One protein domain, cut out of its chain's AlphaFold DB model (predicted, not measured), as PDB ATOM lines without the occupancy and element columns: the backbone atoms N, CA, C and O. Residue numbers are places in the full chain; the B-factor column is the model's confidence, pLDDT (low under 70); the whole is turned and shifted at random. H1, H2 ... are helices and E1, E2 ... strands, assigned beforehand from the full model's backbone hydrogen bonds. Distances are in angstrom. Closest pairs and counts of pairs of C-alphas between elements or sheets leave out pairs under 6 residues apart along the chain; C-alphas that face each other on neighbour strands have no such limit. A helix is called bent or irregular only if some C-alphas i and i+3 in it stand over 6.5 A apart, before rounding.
ATOM      1  N   ALA A   2      -0.314 -42.314 -12.271       58.69
ATOM      2  CA  ALA A   2      -0.428 -41.206 -11.294       58.69
ATOM      3  C   ALA A   2       0.882 -40.876 -10.540       58.69
ATOM      4  O   ALA A   2       1.088 -39.745 -10.111       58.69
ATOM      5  N   THR A   3       1.770 -41.860 -10.379       60.31
ATOM      6  CA  THR A   3       3.106 -41.696  -9.777       60.31
ATOM      7  C   THR A   3       4.078 -40.971 -10.703       60.31
ATOM      8  O   THR A   3       4.872 -40.167 -10.241       60.31
ATOM      9  N   ASP A   4       3.971 -41.210 -12.010       66.88
ATOM     10  CA  ASP A   4       4.886 -40.645 -13.007       66.88
ATOM     11  C   ASP A   4       4.625 -39.141 -13.216       66.88
ATOM     12  O   ASP A   4       5.561 -38.368 -13.382       66.88
ATOM     13  N   ASP A   5       3.356 -38.726 -13.130       75.00
ATOM     14  CA  ASP A   5       2.925 -37.320 -13.186       75.00
ATOM     15  C   ASP A   5       3.301 -36.550 -11.905       75.00
ATOM     16  O   ASP A   5       3.810 -35.433 -11.960       75.00
ATOM     17  N   TYR A   6       3.144 -37.184 -10.732       76.19
ATOM     18  CA  TYR A   6       3.601 -36.630  -9.449       76.19
ATOM     19  C   TYR A   6       5.110 -36.367  -9.455       76.19
ATOM     20  O   TYR A   6       5.548 -35.308  -9.003       76.19
ATOM     21  N   ASP A   7       5.890 -37.351  -9.907       77.56
ATOM     22  CA  ASP A   7       7.349 -37.282  -9.927       77.56
ATOM     23  C   ASP A   7       7.837 -36.210 -10.904       77.56
ATOM     24  O   ASP A   7       8.743 -35.451 -10.564       77.56
ATOM     25  N   TYR A   8       7.205 -36.099 -12.075       79.69
ATOM     26  CA  TYR A   8       7.513 -35.062 -13.059       79.69
ATOM     27  C   TYR A   8       7.266 -33.647 -12.509       79.69
ATOM     28  O   TYR A   8       8.136 -32.781 -12.598       79.69
ATOM     29  N   GLU A   9       6.108 -33.413 -11.886       84.38
ATOM     30  CA  GLU A   9       5.785 -32.114 -11.281       84.38
ATOM     31  C   GLU A   9       6.686 -31.800 -10.075       84.38
ATOM     32  O   GLU A   9       7.078 -30.652  -9.880       84.38
ATOM     33  N   TRP A  10       7.071 -32.809  -9.284       87.25
ATOM     34  CA  TRP A  10       8.043 -32.640  -8.199       87.25
ATOM     35  C   TRP A  10       9.408 -32.193  -8.736       87.25
ATOM     36  O   TRP A  10       9.974 -31.226  -8.228       87.25
ATOM     37  N   GLU A  11       9.922 -32.858  -9.775       86.75
ATOM     38  CA  GLU A  11      11.227 -32.541 -10.373       86.75
ATOM     39  C   GLU A  11      11.230 -31.125 -10.961       86.75
ATOM     40  O   GLU A  11      12.176 -30.364 -10.752       86.75
ATOM     41  N   LYS A  12      10.132 -30.736 -11.614       88.50
ATOM     42  CA  LYS A  12       9.942 -29.389 -12.152       88.50
ATOM     43  C   LYS A  12       9.901 -28.317 -11.057       88.50
ATOM     44  O   LYS A  12      10.578 -27.298 -11.187       88.50
ATOM     45  N   GLU A  13       9.144 -28.534  -9.978       89.50
ATOM     46  CA  GLU A  13       9.081 -27.593  -8.850       89.50
ATOM     47  C   GLU A  13      10.459 -27.413  -8.184       89.50
ATOM     48  O   GLU A  13      10.825 -26.288  -7.830       89.50
ATOM     49  N   VAL A  14      11.244 -28.490  -8.040       87.75
ATOM     50  CA  VAL A  14      12.620 -28.423  -7.514       87.75
ATOM     51  C   VAL A  14      13.536 -27.650  -8.461       87.75
ATOM     52  O   VAL A  14      14.274 -26.774  -8.012       87.75
ATOM     53  N   GLU A  15      13.470 -27.912  -9.767       87.69
ATOM     54  CA  GLU A  15      14.297 -27.218 -10.758       87.69
ATOM     55  C   GLU A  15      13.995 -25.708 -10.799       87.69
ATOM     56  O   GLU A  15      14.913 -24.883 -10.814       87.69
ATOM     57  N   GLU A  16      12.715 -25.322 -10.783       88.94
ATOM     58  CA  GLU A  16      12.288 -23.918 -10.711       88.94
ATOM     59  C   GLU A  16      12.770 -23.250  -9.415       88.94
ATOM     60  O   GLU A  16      13.277 -22.120  -9.438       88.94
ATOM     61  N   PHE A  17      12.676 -23.963  -8.291       88.44
ATOM     62  CA  PHE A  17      13.155 -23.489  -7.001       88.44
ATOM     63  C   PHE A  17      14.672 -23.263  -6.989       88.44
ATOM     64  O   PHE A  17      15.122 -22.168  -6.636       88.44
ATOM     65  N   GLU A  18      15.467 -24.243  -7.421       85.38
ATOM     66  CA  GLU A  18      16.928 -24.129  -7.454       85.38
ATOM     67  C   GLU A  18      17.394 -23.022  -8.412       85.38
ATOM     68  O   GLU A  18      18.301 -22.255  -8.068       85.38
ATOM     69  N   LYS A  19      16.737 -22.873  -9.574       85.56
ATOM     70  CA  LYS A  19      16.993 -21.779 -10.530       85.56
ATOM     71  C   LYS A  19      16.706 -20.404  -9.937       85.56
ATOM     72  O   LYS A  19      17.410 -19.446 -10.258       85.56
ATOM     73  N   SER A  20      15.694 -20.288  -9.076       85.50
ATOM     74  CA  SER A  20      15.316 -19.005  -8.470       85.50
ATOM     75  C   SER A  20      16.407 -18.431  -7.559       85.50
ATOM     76  O   SER A  20      16.507 -17.202  -7.417       85.50
ATOM     77  N   LYS A  21      17.204 -19.315  -6.935       84.06
ATOM     78  CA  LYS A  21      18.170 -19.007  -5.867       84.06
ATOM     79  C   LYS A  21      17.581 -18.171  -4.723       84.06
ATOM     80  O   LYS A  21      18.289 -17.412  -4.067       84.06
ATOM     81  N   ALA A  22      16.264 -18.240  -4.536       80.88
ATOM     82  CA  ALA A  22      15.532 -17.390  -3.604       80.88
ATOM     83  C   ALA A  22      15.507 -17.959  -2.177       80.88
ATOM     84  O   ALA A  22      15.264 -17.213  -1.228       80.88
ATOM     85  N   CYS A  23      15.784 -19.261  -2.034       88.25
ATOM     86  CA  CYS A  23      15.614 -20.025  -0.800       88.25
ATOM     87  C   CYS A  23      14.179 -19.896  -0.227       88.25
ATOM     88  O   CYS A  23      13.268 -19.400  -0.898       88.25
ATOM     89  N   VAL A  24      13.931 -20.389   0.985       91.25
ATOM     90  CA  VAL A  24      12.599 -20.390   1.610       91.25
ATOM     91  C   VAL A  24      12.142 -18.974   1.944       91.25
ATOM     92  O   VAL A  24      10.984 -18.636   1.697       91.25
ATOM     93  N   LYS A  25      13.034 -18.103   2.437       90.88
ATOM     94  CA  LYS A  25      12.686 -16.704   2.722       90.88
ATOM     95  C   LYS A  25      12.219 -15.975   1.469       90.88
ATOM     96  O   LYS A  25      11.210 -15.281   1.520       90.88
ATOM     97  N   GLY A  26      12.885 -16.188   0.336       89.44
ATOM     98  CA  GLY A  26      12.463 -15.591  -0.924       89.44
ATOM     99  C   GLY A  26      11.078 -16.063  -1.366       89.44
ATOM    100  O   GLY A  26      10.287 -15.241  -1.811       89.44
ATOM    101  N   LEU A  27      10.729 -17.344  -1.177       90.12
ATOM    102  CA  LEU A  27       9.361 -17.821  -1.434       90.12
ATOM    103  C   LEU A  27       8.324 -17.060  -0.597       90.12
ATOM    104  O   LEU A  27       7.289 -16.645  -1.124       90.12
ATOM    105  N   VAL A  28       8.601 -16.856   0.693       90.56
ATOM    106  CA  VAL A  28       7.713 -16.089   1.580       90.56
ATOM    107  C   VAL A  28       7.605 -14.634   1.127       90.56
ATOM    108  O   VAL A  28       6.495 -14.109   1.058       90.56
ATOM    109  N   ASP A  29       8.717 -14.010   0.742       90.12
ATOM    110  CA  ASP A  29       8.743 -12.626   0.253       90.12
ATOM    111  C   ASP A  29       7.980 -12.453  -1.069       90.12
ATOM    112  O   ASP A  29       7.360 -11.415  -1.297       90.12
ATOM    113  N   PHE A  30       7.944 -13.487  -1.916       89.12
ATOM    114  CA  PHE A  30       7.100 -13.531  -3.115       89.12
ATOM    115  C   PHE A  30       5.613 -13.783  -2.818       89.12
ATOM    116  O   PHE A  30       4.792 -13.766  -3.737       89.12
ATOM    117  N   GLY A  31       5.241 -14.015  -1.557       89.25
ATOM    118  CA  GLY A  31       3.852 -14.198  -1.144       89.25
ATOM    119  C   GLY A  31       3.230 -15.485  -1.679       89.25
ATOM    120  O   GLY A  31       2.059 -15.482  -2.078       89.25
ATOM    121  N   ILE A  32       3.999 -16.583  -1.731       88.38
ATOM    122  CA  ILE A  32       3.475 -17.857  -2.234       88.38
ATOM    123  C   ILE A  32       2.225 -18.293  -1.459       88.38
ATOM    124  O   ILE A  32       2.162 -18.246  -0.233       88.38
ATOM    125  N   LYS A  33       1.213 -18.750  -2.199       84.88
ATOM    126  CA  LYS A  33      -0.055 -19.239  -1.627       84.88
ATOM    127  C   LYS A  33      -0.073 -20.747  -1.409       84.88
ATOM    128  O   LYS A  33      -0.877 -21.249  -0.634       84.88
ATOM    129  N   LYS A  34       0.783 -21.469  -2.131       86.88
ATOM    130  CA  LYS A  34       0.897 -22.923  -2.085       86.88
ATOM    131  C   LYS A  34       2.358 -23.274  -1.860       86.88
ATOM    132  O   LYS A  34       3.218 -22.830  -2.615       86.88
ATOM    133  N   VAL A  35       2.611 -24.065  -0.824       88.69
ATOM    134  CA  VAL A  35       3.943 -24.594  -0.531       88.69
ATOM    135  C   VAL A  35       4.309 -25.642  -1.592       88.69
ATOM    136  O   VAL A  35       3.476 -26.518  -1.860       88.69
ATOM    137  N   PRO A  36       5.510 -25.570  -2.202       89.19
ATOM    138  CA  PRO A  36       5.978 -26.593  -3.129       89.19
ATOM    139  C   PRO A  36       5.980 -27.987  -2.497       89.19
ATOM    140  O   PRO A  36       6.219 -28.164  -1.300       89.19
ATOM    141  N   ARG A  37       5.709 -28.998  -3.311       88.69
ATOM    142  CA  ARG A  37       5.408 -30.369  -2.884       88.69
ATOM    143  C   ARG A  37       6.610 -31.048  -2.252       88.69
ATOM    144  O   ARG A  37       6.436 -31.874  -1.364       88.69
ATOM    145  N   PHE A  38       7.817 -30.653  -2.642       86.88
ATOM    146  CA  PHE A  38       9.057 -31.148  -2.054       86.88
ATOM    147  C   PHE A  38       9.313 -30.650  -0.617       86.88
ATOM    148  O   PHE A  38      10.162 -31.217   0.055       86.88
ATOM    149  N   PHE A  39       8.563 -29.670  -0.093       87.62
ATOM    150  CA  PHE A  39       8.563 -29.312   1.342       87.62
ATOM    151  C   PHE A  39       7.496 -30.061   2.158       87.62
ATOM    152  O   PHE A  39       7.371 -29.852   3.366       87.62
ATOM    153  N   MET A 101      25.812 -12.616  27.406       97.38
ATOM    154  CA  MET A 101      24.483 -12.525  26.779       97.38
ATOM    155  C   MET A 101      24.498 -11.615  25.549       97.38
ATOM    156  O   MET A 101      23.943 -11.976  24.523       97.38
ATOM    157  N   SER A 102      25.241 -10.507  25.602       98.12
ATOM    158  CA  SER A 102      25.396  -9.595  24.466       98.12
ATOM    159  C   SER A 102      25.982 -10.266  23.221       98.12
ATOM    160  O   SER A 102      25.619  -9.892  22.116       98.12
ATOM    161  N   ALA A 103      26.871 -11.254  23.375       98.19
ATOM    162  CA  ALA A 103      27.416 -12.000  22.243       98.19
ATOM    163  C   ALA A 103      26.383 -12.978  21.655       98.19
ATOM    164  O   ALA A 103      26.365 -13.183  20.444       98.19
ATOM    165  N   LEU A 104      25.515 -13.555  22.500       97.50
ATOM    166  CA  LEU A 104      24.406 -14.413  22.066       97.50
ATOM    167  C   LEU A 104      23.341 -13.605  21.311       97.50
ATOM    168  O   LEU A 104      22.920 -14.000  20.228       97.50
ATOM    169  N   ASP A 105      22.945 -12.457  21.855       98.25
ATOM    170  CA  ASP A 105      21.953 -11.585  21.228       98.25
ATOM    171  C   ASP A 105      22.489 -11.040  19.893       98.25
ATOM    172  O   ASP A 105      21.816 -11.125  18.866       98.25
ATOM    173  N   ALA A 106      23.750 -10.594  19.868       98.31
ATOM    174  CA  ALA A 106      24.381 -10.061  18.665       98.31
ATOM    175  C   ALA A 106      24.466 -11.084  17.520       98.31
ATOM    176  O   ALA A 106      24.223 -10.716  16.370       98.31
ATOM    177  N   ILE A 107      24.775 -12.363  17.796       97.69
ATOM    178  CA  ILE A 107      24.830 -13.386  16.737       97.69
ATOM    179  C   ILE A 107      23.440 -13.750  16.199       97.69
ATOM    180  O   ILE A 107      23.293 -14.036  15.007       97.69
ATOM    181  N   LEU A 108      22.408 -13.713  17.047       97.38
ATOM    182  CA  LEU A 108      21.023 -13.934  16.626       97.38
ATOM    183  C   LEU A 108      20.531 -12.780  15.750       97.38
ATOM    184  O   LEU A 108      20.018 -13.010  14.654       97.38
ATOM    185  N   GLU A 109      20.754 -11.541  16.189       97.94
ATOM    186  CA  GLU A 109      20.403 -10.348  15.422       97.94
ATOM    187  C   GLU A 109      21.172 -10.280  14.100       97.94
ATOM    188  O   GLU A 109      20.579 -10.004  13.059       97.94
ATOM    189  N   SER A 110      22.477 -10.561  14.092       97.31
ATOM    190  CA  SER A 110      23.275 -10.537  12.862       97.31
ATOM    191  C   SER A 110      22.858 -11.628  11.877       97.31
ATOM    192  O   SER A 110      22.806 -11.378  10.670       97.31
ATOM    193  N   THR A 111      22.473 -12.805  12.386       96.06
ATOM    194  CA  THR A 111      21.868 -13.872  11.584       96.06
ATOM    195  C   THR A 111      20.579 -13.380  10.936       96.06
ATOM    196  O   THR A 111      20.435 -13.471   9.716       96.06
ATOM    197  N   GLN A 112      19.666 -12.794  11.713       96.06
ATOM    198  CA  GLN A 112      18.430 -12.225  11.182       96.06
ATOM    199  C   GLN A 112      18.712 -11.158  10.115       96.06
ATOM    200  O   GLN A 112      18.201 -11.271   9.001       96.06
ATOM    201  N   ARG A 113      19.579 -10.179  10.409       96.06
ATOM    202  CA  ARG A 113      19.951  -9.111   9.467       96.06
ATOM    203  C   ARG A 113      20.492  -9.668   8.159       96.06
ATOM    204  O   ARG A 113      20.102  -9.191   7.099       96.06
ATOM    205  N   PHE A 114      21.360 -10.682   8.214       94.31
ATOM    206  CA  PHE A 114      21.884 -11.322   7.011       94.31
ATOM    207  C   PHE A 114      20.760 -11.915   6.153       94.31
ATOM    208  O   PHE A 114      20.711 -11.648   4.951       94.31
ATOM    209  N   HIS A 115      19.860 -12.701   6.757       93.44
ATOM    210  CA  HIS A 115      18.772 -13.392   6.052       93.44
ATOM    211  C   HIS A 115      17.694 -12.434   5.529       93.44
ATOM    212  O   HIS A 115      17.083 -12.716   4.496       93.44
ATOM    213  N   GLU A 116      17.503 -11.284   6.171       93.31
ATOM    214  CA  GLU A 116      16.563 -10.236   5.753       93.31
ATOM    215  C   GLU A 116      17.072  -9.351   4.608       93.31
ATOM    216  O   GLU A 116      16.299  -8.577   4.042       93.31
ATOM    217  N   GLN A 117      18.338  -9.486   4.202       91.75
ATOM    218  CA  GLN A 117      18.842  -8.790   3.021       91.75
ATOM    219  C   GLN A 117      18.112  -9.217   1.734       91.75
ATOM    220  O   GLN A 117      17.667 -10.370   1.622       91.75
ATOM    221  N   PRO A 118      18.083  -8.334   0.714       88.88
ATOM    222  CA  PRO A 118      17.647  -8.694  -0.629       88.88
ATOM    223  C   PRO A 118      18.380  -9.929  -1.155       88.88
ATOM    224  O   PRO A 118      19.541 -10.183  -0.811       88.88
ATOM    225  N   LYS A 119      17.714 -10.693  -2.024       84.69
ATOM    226  CA  LYS A 119      18.272 -11.914  -2.622       84.69
ATOM    227  C   LYS A 119      19.631 -11.644  -3.269       84.69
ATOM    228  O   LYS A 119      20.552 -12.441  -3.126       84.69
ATOM    229  N   GLU A 120      19.766 -10.499  -3.926       85.62
ATOM    230  CA  GLU A 120      20.944 -10.061  -4.673       85.62
ATOM    231  C   GLU A 120      22.198  -9.999  -3.802       85.62
ATOM    232  O   GLU A 120      23.253 -10.457  -4.230       85.62
ATOM    233  N   ALA A 121      22.071  -9.539  -2.557       85.06
ATOM    234  CA  ALA A 121      23.186  -9.472  -1.613       85.06
ATOM    235  C   ALA A 121      23.642 -10.858  -1.117       85.06
ATOM    236  O   ALA A 121      24.754 -11.005  -0.616       85.06
ATOM    237  N   LYS A 122      22.788 -11.882  -1.254       85.50
ATOM    238  CA  LYS A 122      23.046 -13.260  -0.807       85.50
ATOM    239  C   LYS A 122      23.409 -14.206  -1.957       85.50
ATOM    240  O   LYS A 122      23.912 -15.299  -1.703       85.50
ATOM    241  N   MET A 123      23.171 -13.809  -3.213       80.19
ATOM    242  CA  MET A 123      23.344 -14.676  -4.389       80.19
ATOM    243  C   MET A 123      24.780 -15.167  -4.581       80.19
ATOM    244  O   MET A 123      24.963 -16.317  -4.972       80.19
ATOM    245  N   GLU A 124      25.784 -14.350  -4.260       76.38
ATOM    246  CA  GLU A 124      27.204 -14.728  -4.375       76.38
ATOM    247  C   GLU A 124      27.599 -15.876  -3.425       76.38
ATOM    248  O   GLU A 124      28.556 -16.610  -3.671       76.38
ATOM    249  N   LEU A 125      26.832 -16.072  -2.348       77.75
ATOM    250  CA  LEU A 125      27.050 -17.130  -1.358       77.75
ATOM    251  C   LEU A 125      26.241 -18.397  -1.667       77.75
ATOM    252  O   LEU A 125      26.478 -19.443  -1.053       77.75
ATOM    253  N   TYR A 126      25.289 -18.315  -2.603       75.62
ATOM    254  CA  TYR A 126      24.388 -19.407  -2.953       75.62
ATOM    255  C   TYR A 126      25.156 -20.543  -3.632       75.62
ATOM    256  O   TYR A 126      25.646 -20.379  -4.750       75.62
ATOM    257  N   TYR A 127      25.245 -21.700  -2.966       66.06
ATOM    258  CA  TYR A 127      25.974 -22.880  -3.460       66.06
ATOM    259  C   TYR A 127      27.371 -22.545  -4.013       66.06
ATOM    260  O   TYR A 127      27.729 -22.969  -5.112       66.06
ATOM    261  N   SER A 128      28.163 -21.759  -3.270       56.62
ATOM    262  CA  SER A 128      29.533 -21.420  -3.674       56.62
ATOM    263  C   SER A 128      30.352 -22.695  -3.908       56.62
ATOM    264  O   SER A 128      30.840 -23.347  -2.979       56.62
ATOM    265  N   ASN A 129      30.486 -23.064  -5.185       50.25
ATOM    266  CA  ASN A 129      31.378 -24.107  -5.644       50.25
ATOM    267  C   ASN A 129      32.810 -23.604  -5.438       50.25
ATOM    268  O   ASN A 129      33.285 -22.714  -6.141       50.25
ATOM    269  N   SER A 130      33.514 -24.262  -4.521       50.88
ATOM    270  CA  SER A 130      34.959 -24.519  -4.555       50.88
ATOM    271  C   SER A 130      35.968 -23.626  -3.819       50.88
ATOM    272  O   SER A 130      37.108 -24.080  -3.764       50.88
ATOM    273  N   ARG A 131      35.670 -22.459  -3.210       51.53
ATOM    274  CA  ARG A 131      36.771 -21.653  -2.597       51.53
ATOM    275  C   ARG A 131      36.523 -20.854  -1.314       51.53
ATOM    276  O   ARG A 131      37.486 -20.299  -0.798       51.53
ATOM    277  N   HIS A 132      35.316 -20.822  -0.757       60.22
ATOM    278  CA  HIS A 132      35.043 -19.992   0.421       60.22
ATOM    279  C   HIS A 132      34.535 -20.839   1.583       60.22
ATOM    280  O   HIS A 132      33.676 -21.705   1.410       60.22
ATOM    281  N   ASN A 133      35.039 -20.552   2.781       73.25
ATOM    282  CA  ASN A 133      34.572 -21.100   4.055       73.25
ATOM    283  C   ASN A 133      33.136 -20.645   4.410       73.25
ATOM    284  O   ASN A 133      32.723 -20.762   5.555       73.25
ATOM    285  N   MET A 134      32.373 -20.113   3.451       80.06
ATOM    286  CA  MET A 134      31.021 -19.599   3.632       80.06
ATOM    287  C   MET A 134      30.087 -20.166   2.557       80.06
ATOM    288  O   MET A 134      30.436 -20.187   1.373       80.06
ATOM    289  N   ARG A 135      28.897 -20.628   2.954       83.62
ATOM    290  CA  ARG A 135      27.863 -21.149   2.039       83.62
ATOM    291  C   ARG A 135      26.477 -20.703   2.479       83.62
ATOM    292  O   ARG A 135      26.195 -20.740   3.665       83.62
ATOM    293  N   PHE A 136      25.603 -20.371   1.533       83.38
ATOM    294  CA  PHE A 136      24.181 -20.100   1.763       83.38
ATOM    295  C   PHE A 136      23.322 -21.084   0.958       83.38
ATOM    296  O   PHE A 136      23.570 -21.289  -0.234       83.38
ATOM    297  N   TYR A 137      22.366 -21.740   1.613       81.75
ATOM    298  CA  TYR A 137      21.531 -22.793   1.028       81.75
ATOM    299  C   TYR A 137      20.270 -23.034   1.878       81.75
ATOM    300  O   TYR A 137      20.125 -22.485   2.968       81.75
ATOM    301  N   ILE A 138      19.336 -23.846   1.384       81.44
ATOM    302  CA  ILE A 138      18.179 -24.289   2.177       81.44
ATOM    303  C   ILE A 138      18.568 -25.330   3.221       81.44
ATOM    304  O   ILE A 138      19.505 -26.098   3.031       81.44
ATOM    305  N   ILE A 139      17.804 -25.445   4.301       77.19
ATOM    306  CA  ILE A 139      17.993 -26.539   5.255       77.19
ATOM    307  C   ILE A 139      17.869 -27.892   4.527       77.19
ATOM    308  O   ILE A 139      16.950 -28.105   3.739       77.19
ATOM    309  N   ASN A 140      18.810 -28.799   4.815       68.94
ATOM    310  CA  ASN A 140      19.035 -30.106   4.172       68.94
ATOM    311  C   ASN A 140      19.763 -30.089   2.810       68.94
ATOM    312  O   ASN A 140      20.098 -31.158   2.306       68.94
ATOM    313  N   GLY A 141      20.136 -28.922   2.270       71.00
ATOM    314  CA  GLY A 141      21.024 -28.830   1.102       71.00
ATOM    315  C   GLY A 141      20.388 -29.288  -0.214       71.00
ATOM    316  O   GLY A 141      19.239 -28.956  -0.493       71.00
ATOM    317  N   HIS A 142      21.163 -30.001  -1.041       68.44
ATOM    318  CA  HIS A 142      20.699 -30.502  -2.338       68.44
ATOM    319  C   HIS A 142      19.666 -31.612  -2.168       68.44
ATOM    320  O   HIS A 142      19.929 -32.611  -1.498       68.44
ATOM    321  N   LEU A 143      18.536 -31.462  -2.854       72.31
ATOM    322  CA  LEU A 143      17.451 -32.431  -2.838       72.31
ATOM    323  C   LEU A 143      17.708 -33.524  -3.876       72.31
ATOM    324  O   LEU A 143      17.973 -33.251  -5.046       72.31
ATOM    325  N   LYS A 144      17.606 -34.778  -3.454       74.12
ATOM    326  CA  LYS A 144      17.505 -35.938  -4.338       74.12
ATOM    327  C   LYS A 144      16.041 -36.310  -4.512       74.12
ATOM    328  O   LYS A 144      15.184 -35.967  -3.701       74.12
ATOM    329  N   LYS A 145      15.750 -37.048  -5.583       69.56
ATOM    330  CA  LYS A 145      14.406 -37.573  -5.837       69.56
ATOM    331  C   LYS A 145      13.900 -38.315  -4.593       69.56
ATOM    332  O   LYS A 145      14.616 -39.174  -4.083       69.56
ATOM    333  N   THR A 146      12.679 -37.995  -4.154       69.50
ATOM    334  CA  THR A 146      12.000 -38.459  -2.917       69.50
ATOM    335  C   THR A 146      12.377 -37.765  -1.603       69.50
ATOM    336  O   THR A 146      11.730 -38.033  -0.589       69.50
ATOM    337  N   ASP A 147      13.333 -36.834  -1.608       77.31
ATOM    338  CA  ASP A 147      13.662 -36.064  -0.409       77.31
ATOM    339  C   ASP A 147      12.535 -35.087  -0.037       77.31
ATOM    340  O   ASP A 147      11.834 -34.538  -0.895       77.31
ATOM    341  N   VAL A 148      12.395 -34.843   1.269       82.19
ATOM    342  CA  VAL A 148      11.569 -33.762   1.814       82.19
ATOM    343  C   VAL A 148      12.495 -32.658   2.314       82.19
ATOM    344  O   VAL A 148      13.283 -32.851   3.244       82.19
ATOM    345  N   ALA A 149      12.402 -31.489   1.691       85.06
ATOM    346  CA  ALA A 149      13.176 -30.312   2.047       85.06
ATOM    347  C   ALA A 149      12.750 -29.738   3.403       85.06
ATOM    348  O   ALA A 149      11.569 -29.741   3.763       85.06
ATOM    349  N   GLY A 150      13.717 -29.194   4.146       86.56
ATOM    350  CA  GLY A 150      13.438 -28.465   5.378       86.56
ATOM    351  C   GLY A 150      12.892 -27.072   5.074       86.56
ATOM    352  O   GLY A 150      13.444 -26.358   4.242       86.56
ATOM    353  N   TRP A 151      11.831 -26.657   5.769       90.62
ATOM    354  CA  TRP A 151      11.308 -25.294   5.657       90.62
ATOM    355  C   TRP A 151      12.181 -24.302   6.434       90.62
ATOM    356  O   TRP A 151      11.885 -23.948   7.572       90.62
ATOM    357  N   GLY A 152      13.280 -23.870   5.827       92.25
ATOM    358  CA  GLY A 152      14.120 -22.797   6.335       92.25
ATOM    359  C   GLY A 152      15.398 -22.639   5.525       92.25
ATOM    360  O   GLY A 152      15.733 -23.468   4.675       92.25
ATOM    361  N   ASP A 153      16.117 -21.573   5.837       92.12
ATOM    362  CA  ASP A 153      17.354 -21.176   5.183       92.12
ATOM    363  C   ASP A 153      18.523 -21.326   6.148       92.12
ATOM    364  O   ASP A 153      18.376 -21.217   7.368       92.12
ATOM    365  N   ALA A 154      19.709 -21.547   5.600       91.12
ATOM    366  CA  ALA A 154      20.931 -21.661   6.366       91.12
ATOM    367  C   ALA A 154      22.072 -20.924   5.669       91.12
ATOM    368  O   ALA A 154      22.257 -21.043   4.456       91.12
ATOM    369  N   PHE A 155      22.888 -20.222   6.453       89.94
ATOM    370  CA  PHE A 155      24.266 -19.979   6.046       89.94
ATOM    371  C   PHE A 155      25.233 -20.690   6.988       89.94
ATOM    372  O   PHE A 155      24.985 -20.814   8.186       89.94
ATOM    373  N   LEU A 156      26.317 -21.193   6.413       89.56
ATOM    374  CA  LEU A 156      27.337 -21.998   7.062       89.56
ATOM    375  C   LEU A 156      28.667 -21.265   6.961       89.56
ATOM    376  O   LEU A 156      29.133 -21.040   5.847       89.56
ATOM    377  N   CYS A 157      29.286 -20.974   8.101       90.31
ATOM    378  CA  CYS A 157      30.652 -20.470   8.187       90.31
ATOM    379  C   CYS A 157      31.565 -21.554   8.769       90.31
ATOM    380  O   CYS A 157      31.359 -21.989   9.899       90.31
ATOM    381  N   THR A 158      32.572 -21.989   8.021       88.50
ATOM    382  CA  THR A 158      33.557 -22.992   8.441       88.50
ATOM    383  C   THR A 158      34.813 -22.315   8.980       88.50
ATOM    384  O   THR A 158      35.399 -21.448   8.336       88.50
ATOM    385  N   PHE A 159      35.255 -22.748  10.151       88.81
ATOM    386  CA  PHE A 159      36.516 -22.357  10.762       88.81
ATOM    387  C   PHE A 159      37.459 -23.547  10.625       88.81
ATOM    388  O   PHE A 159      37.151 -24.650  11.070       88.81
ATOM    389  N   MET A 160      38.571 -23.342   9.928       86.00
ATOM    390  CA  MET A 160      39.582 -24.373   9.721       86.00
ATOM    391  C   MET A 160      40.720 -24.098  10.692       86.00
ATOM    392  O   MET A 160      41.361 -23.054  10.593       86.00
ATOM    393  N   ASP A 161      40.945 -25.017  11.629       85.81
ATOM    394  CA  ASP A 161      41.934 -24.861  12.698       85.81
ATOM    395  C   ASP A 161      41.722 -23.567  13.499       85.81
ATOM    396  O   ASP A 161      42.656 -22.798  13.709       85.81
ATOM    397  N   ASP A 162      40.480 -23.317  13.925       87.62
ATOM    398  CA  ASP A 162      40.059 -22.125  14.680       87.62
ATOM    399  C   ASP A 162      40.192 -20.798  13.898       87.62
ATOM    400  O   ASP A 162      39.976 -19.717  14.455       87.62
ATOM    401  N   VAL A 163      40.527 -20.854  12.602       84.25
ATOM    402  CA  VAL A 163      40.780 -19.684  11.753       84.25
ATOM    403  C   VAL A 163      39.764 -19.589  10.617       84.25
ATOM    404  O   VAL A 163      39.400 -20.565   9.957       84.25
ATOM    405  N   VAL A 164      39.336 -18.359  10.351       87.81
ATOM    406  CA  VAL A 164      38.572 -17.973   9.168       87.81
ATOM    407  C   VAL A 164      39.176 -16.690   8.614       87.81
ATOM    408  O   VAL A 164      39.602 -15.828   9.381       87.81
ATOM    409  N   ASP A 165      39.226 -16.563   7.292       87.56
ATOM    410  CA  ASP A 165      39.512 -15.279   6.657       87.56
ATOM    411  C   ASP A 165      38.288 -14.360   6.846       87.56
ATOM    412  O   ASP A 165      37.219 -14.681   6.321       87.56
ATOM    413  N   PRO A 166      38.392 -13.239   7.586       88.81
ATOM    414  CA  PRO A 166      37.264 -12.337   7.807       88.81
ATOM    415  C   PRO A 166      36.626 -11.836   6.510       88.81
ATOM    416  O   PRO A 166      35.424 -11.569   6.490       88.81
ATOM    417  N   GLU A 167      37.394 -11.733   5.422       87.38
ATOM    418  CA  GLU A 167      36.884 -11.241   4.143       87.38
ATOM    419  C   GLU A 167      35.929 -12.219   3.456       87.38
ATOM    420  O   GLU A 167      35.106 -11.799   2.643       87.38
ATOM    421  N   VAL A 168      35.941 -13.501   3.843       84.62
ATOM    422  CA  VAL A 168      34.943 -14.470   3.362       84.62
ATOM    423  C   VAL A 168      33.604 -14.350   4.092       84.62
ATOM    424  O   VAL A 168      32.616 -14.946   3.659       84.62
ATOM    425  N   ILE A 169      33.555 -13.594   5.195       89.38
ATOM    426  CA  ILE A 169      32.338 -13.358   5.968       89.38
ATOM    427  C   ILE A 169      31.699 -12.037   5.511       89.38
ATOM    428  O   ILE A 169      32.379 -11.001   5.479       89.38
ATOM    429  N   PRO A 170      30.390 -12.033   5.189       89.44
ATOM    430  CA  PRO A 170      29.674 -10.832   4.781       89.44
ATOM    431  C   PRO A 170      29.810  -9.702   5.811       89.44
ATOM    432  O   PRO A 170      29.552  -9.937   6.993       89.44
ATOM    433  N   PRO A 171      30.134  -8.464   5.387       92.25
ATOM    434  CA  PRO A 171      30.342  -7.343   6.306       92.25
ATOM    435  C   PRO A 171      29.191  -7.092   7.293       92.25
ATOM    436  O   PRO A 171      29.431  -6.637   8.402       92.25
ATOM    437  N   ILE A 172      27.948  -7.421   6.925       93.75
ATOM    438  CA  ILE A 172      26.746  -7.211   7.755       93.75
ATOM    439  C   ILE A 172      26.681  -8.062   9.040       93.75
ATOM    440  O   ILE A 172      25.917  -7.735   9.954       93.75
ATOM    441  N   CYS A 173      27.432  -9.166   9.094       94.94
ATOM    442  CA  CYS A 173      27.441 -10.106  10.221       94.94
ATOM    443  C   CYS A 173      28.851 -10.546  10.646       94.94
ATOM    444  O   CYS A 173      29.002 -11.454  11.465       94.94
ATOM    445  N   ARG A 174      29.892  -9.933  10.068       94.62
ATOM    446  CA  ARG A 174      31.290 -10.353  10.212       94.62
ATOM    447  C   ARG A 174      31.775 -10.303  11.651       94.62
ATOM    448  O   ARG A 174      32.282 -11.305  12.157       94.62
ATOM    449  N   ASP A 175      31.624  -9.153  12.291       96.75
ATOM    450  CA  ASP A 175      32.201  -8.911  13.609       96.75
ATOM    451  C   ASP A 175      31.515  -9.775  14.673       96.75
ATOM    452  O   ASP A 175      32.189 -10.376  15.510       96.75
ATOM    453  N   GLU A 176      30.192  -9.930  14.588       97.75
ATOM    454  CA  GLU A 176      29.425 -10.766  15.511       97.75
ATOM    455  C   GLU A 176      29.751 -12.254  15.358       97.75
ATOM    456  O   GLU A 176      29.885 -12.948  16.365       97.75
ATOM    457  N   ILE A 177      29.922 -12.750  14.124       95.81
ATOM    458  CA  ILE A 177      30.335 -14.142  13.877       95.81
ATOM    459  C   ILE A 177      31.722 -14.396  14.466       95.81
ATOM    460  O   ILE A 177      31.916 -15.389  15.172       95.81
ATOM    461  N   LEU A 206      41.233 -35.455  24.631       84.94
ATOM    462  CA  LEU A 206      40.287 -34.980  23.614       84.94
ATOM    463  C   LEU A 206      40.754 -33.695  22.914       84.94
ATOM    464  O   LEU A 206      40.427 -33.489  21.750       84.94
ATOM    465  N   GLU A 207      41.532 -32.854  23.596       79.12
ATOM    466  CA  GLU A 207      42.149 -31.662  23.003       79.12
ATOM    467  C   GLU A 207      43.247 -32.048  21.991       79.12
ATOM    468  O   GLU A 207      43.280 -31.539  20.872       79.12
ATOM    469  N   GLN A 208      44.102 -33.013  22.340       81.81
ATOM    470  CA  GLN A 208      45.207 -33.496  21.506       81.81
ATOM    471  C   GLN A 208      44.758 -34.316  20.302       81.81
ATOM    472  O   GLN A 208      45.491 -34.386  19.320       81.81
ATOM    473  N   MET A 209      43.576 -34.929  20.355       77.69
ATOM    474  CA  MET A 209      43.041 -35.718  19.245       77.69
ATOM    475  C   MET A 209      42.773 -34.886  17.980       77.69
ATOM    476  O   MET A 209      42.583 -35.457  16.913       77.69
ATOM    477  N   GLN A 210      42.751 -33.550  18.074       70.56
ATOM    478  CA  GLN A 210      42.547 -32.601  16.966       70.56
ATOM    479  C   GLN A 210      41.241 -32.762  16.159       70.56
ATOM    480  O   GLN A 210      40.947 -31.914  15.324       70.56
ATOM    481  N   TYR A 211      40.403 -33.768  16.439       68.75
ATOM    482  CA  TYR A 211      39.124 -34.001  15.753       68.75
ATOM    483  C   TYR A 211      38.099 -32.871  15.925       68.75
ATOM    484  O   TYR A 211      37.095 -32.861  15.222       68.75
ATOM    485  N   MET A 212      38.331 -31.928  16.844       68.81
ATOM    486  CA  MET A 212      37.436 -30.793  17.092       68.81
ATOM    487  C   MET A 212      37.937 -29.459  16.515       68.81
ATOM    488  O   MET A 212      37.298 -28.444  16.756       68.81
ATOM    489  N   LYS A 213      39.052 -29.452  15.767       71.75
ATOM    490  CA  LYS A 213      39.682 -28.232  15.217       71.75
ATOM    491  C   LYS A 213      38.980 -27.611  14.010       71.75
ATOM    492  O   LYS A 213      39.333 -26.515  13.590       71.75
ATOM    493  N   SER A 214      38.058 -28.342  13.396       75.31
ATOM    494  CA  SER A 214      37.219 -27.799  12.335       75.31
ATOM    495  C   SER A 214      35.821 -27.612  12.882       75.31
ATOM    496  O   SER A 214      35.100 -28.586  13.108       75.31
ATOM    497  N   GLU A 215      35.435 -26.362  13.091       84.25
ATOM    498  CA  GLU A 215      34.086 -26.007  13.491       84.25
ATOM    499  C   GLU A 215      33.312 -25.412  12.341       84.25
ATOM    500  O   GLU A 215      33.845 -24.848  11.383       84.25
ATOM    501  N   CYS A 216      32.001 -25.511  12.464       88.44
ATOM    502  CA  CYS A 216      31.121 -24.775  11.600       88.44
ATOM    503  C   CYS A 216      30.040 -24.091  12.422       88.44
ATOM    504  O   CYS A 216      29.469 -24.676  13.344       88.44
ATOM    505  N   LEU A 217      29.785 -22.834  12.083       92.38
ATOM    506  CA  LEU A 217      28.652 -22.081  12.574       92.38
ATOM    507  C   LEU A 217      27.550 -22.166  11.529       92.38
ATOM    508  O   LEU A 217      27.713 -21.679  10.409       92.38
ATOM    509  N   LEU A 218      26.445 -22.802  11.900       92.81
ATOM    510  CA  LEU A 218      25.251 -22.892  11.075       92.81
ATOM    511  C   LEU A 218      24.205 -21.910  11.604       92.81
ATOM    512  O   LEU A 218      23.626 -22.112  12.670       92.81
ATOM    513  N   CYS A 219      23.962 -20.854  10.843       93.94
ATOM    514  CA  CYS A 219      23.022 -19.796  11.176       93.94
ATOM    515  C   CYS A 219      21.697 -20.035  10.447       93.94
ATOM    516  O   CYS A 219      21.546 -19.740   9.255       93.94
ATOM    517  N   LEU A 220      20.760 -20.620  11.188       94.50
ATOM    518  CA  LEU A 220      19.462 -21.071  10.700       94.50
ATOM    519  C   LEU A 220      18.424 -19.950  10.772       94.50
ATOM    520  O   LEU A 220      18.360 -19.212  11.754       94.50
ATOM    521  N   TYR A 221      17.577 -19.871   9.755       94.50
ATOM    522  CA  TYR A 221      16.466 -18.934   9.692       94.50
ATOM    523  C   TYR A 221      15.211 -19.661   9.222       94.50
ATOM    524  O   TYR A 221      15.211 -20.310   8.178       94.50
ATOM    525  N   TYR A 222      14.131 -19.549   9.993       93.31
ATOM    526  CA  TYR A 222      12.867 -20.234   9.736       93.31
ATOM    527  C   TYR A 222      11.775 -19.195   9.440       93.31
ATOM    528  O   TYR A 222      11.162 -18.674  10.374       93.31
TER     529      TYR A 222
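Overview. This is residues 2 to 39, 101 to 177 and 206 to 222 of the 229 residues of the protein "Deacetoxyvindoline 4-hydroxylase" of Handroanthus impetiginosus (UniProt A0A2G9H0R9). A small twisted sheet of three strands, E1 to E3, has a layer of helices H2, H3 and H4 over one face and no named helix on its opposite face. The longest helix, H1, lies off beyond one end, and the short H5 packs on H3. The printed part has 132 residues, with five named helices and three named strands that follow along the chain as H1 H2 H3 H4 E1 E2 H5 E3, a mixed class of helices and strands; the sheet's order is E1 E2 E3, all antiparallel. It is only just loose, close to compact, with a radius of gyration of the C-alphas of 17.0 A, and elongated, with spans of 56 by 34 by 28 A.

Along the chain. Find C-alpha 2 at (-0.428, -41.206, -11.294); from there H1 runs 27.4 A through residues 2 to 20. H2 follows at residues 23 to 29. Beyond a cut, look for C-alpha 101 at (24.483, -12.525, 26.779), where H3, residues 101 to 116, begins its 22.6 A. Next come H4, residues 119 to 125, and E1, residues 134 to 138. E2, residues 153 to 160, is 22.9 A long. H5 holds residues 174 to 177, and E3, residues 214 to 221, runs 22.7 A to C-alpha 221 at (16.466, -18.934, 9.692).

Arrangement. Start at the sheet, twisted, with C-alphas up to 4.1 A off its best plane. E1 and E2 form a hairpin; look for N 135 and O 156, 2.9 A apart. E2 and E3 are antiparallel at 164 degrees, with N 157 and O 217 at 2.9 A. H2, H3 and H4 are on the same face, making two layers, helices over a sheet. H3 has a height over the sheet of 9.5 A, and its closest C-alphas to E3 are Thr 111 and Cys 219, 6.0 A. H4 is irregular, with C-alphas 121 and 124 7.2 A apart; its Leu 125 and Phe 136 of E1 have the closest C-alphas, 5.2 A. The closest C-alphas of H2 and E1 are Cys 23 and Ile 138, 5.8 A. H1 is close to H2 but not clearly touching, Phe 17 and Cys 23 having the closest C-alphas at 7.5 A. H5 touches H3, with closest C-alphas Ile 107 and Glu 176 at 5.4 A. In H1, H2 and H3 every O i to N i+4 pair is within hydrogen-bond range; H4 has 1 of 3, with 2 of 4 O i to N i+3 pairs, and H5 is too short for an i+4 pair.

Size, cuts and confidence. The C-alphas farthest apart are those of Ala 2 and Gln 208, 56.7 A. Residues 40 to 100 and 178 to 205 are not printed; C-alphas 39 and 101 are 34.4 A apart, and 177 and 206 are 25.1 A apart. The links E1 to E2 and E2 to H5 are long. Mean pLDDT of the printed part is 84.6; look for values under 70 at 15 residues, among them 2 to 4 and 127 to 132.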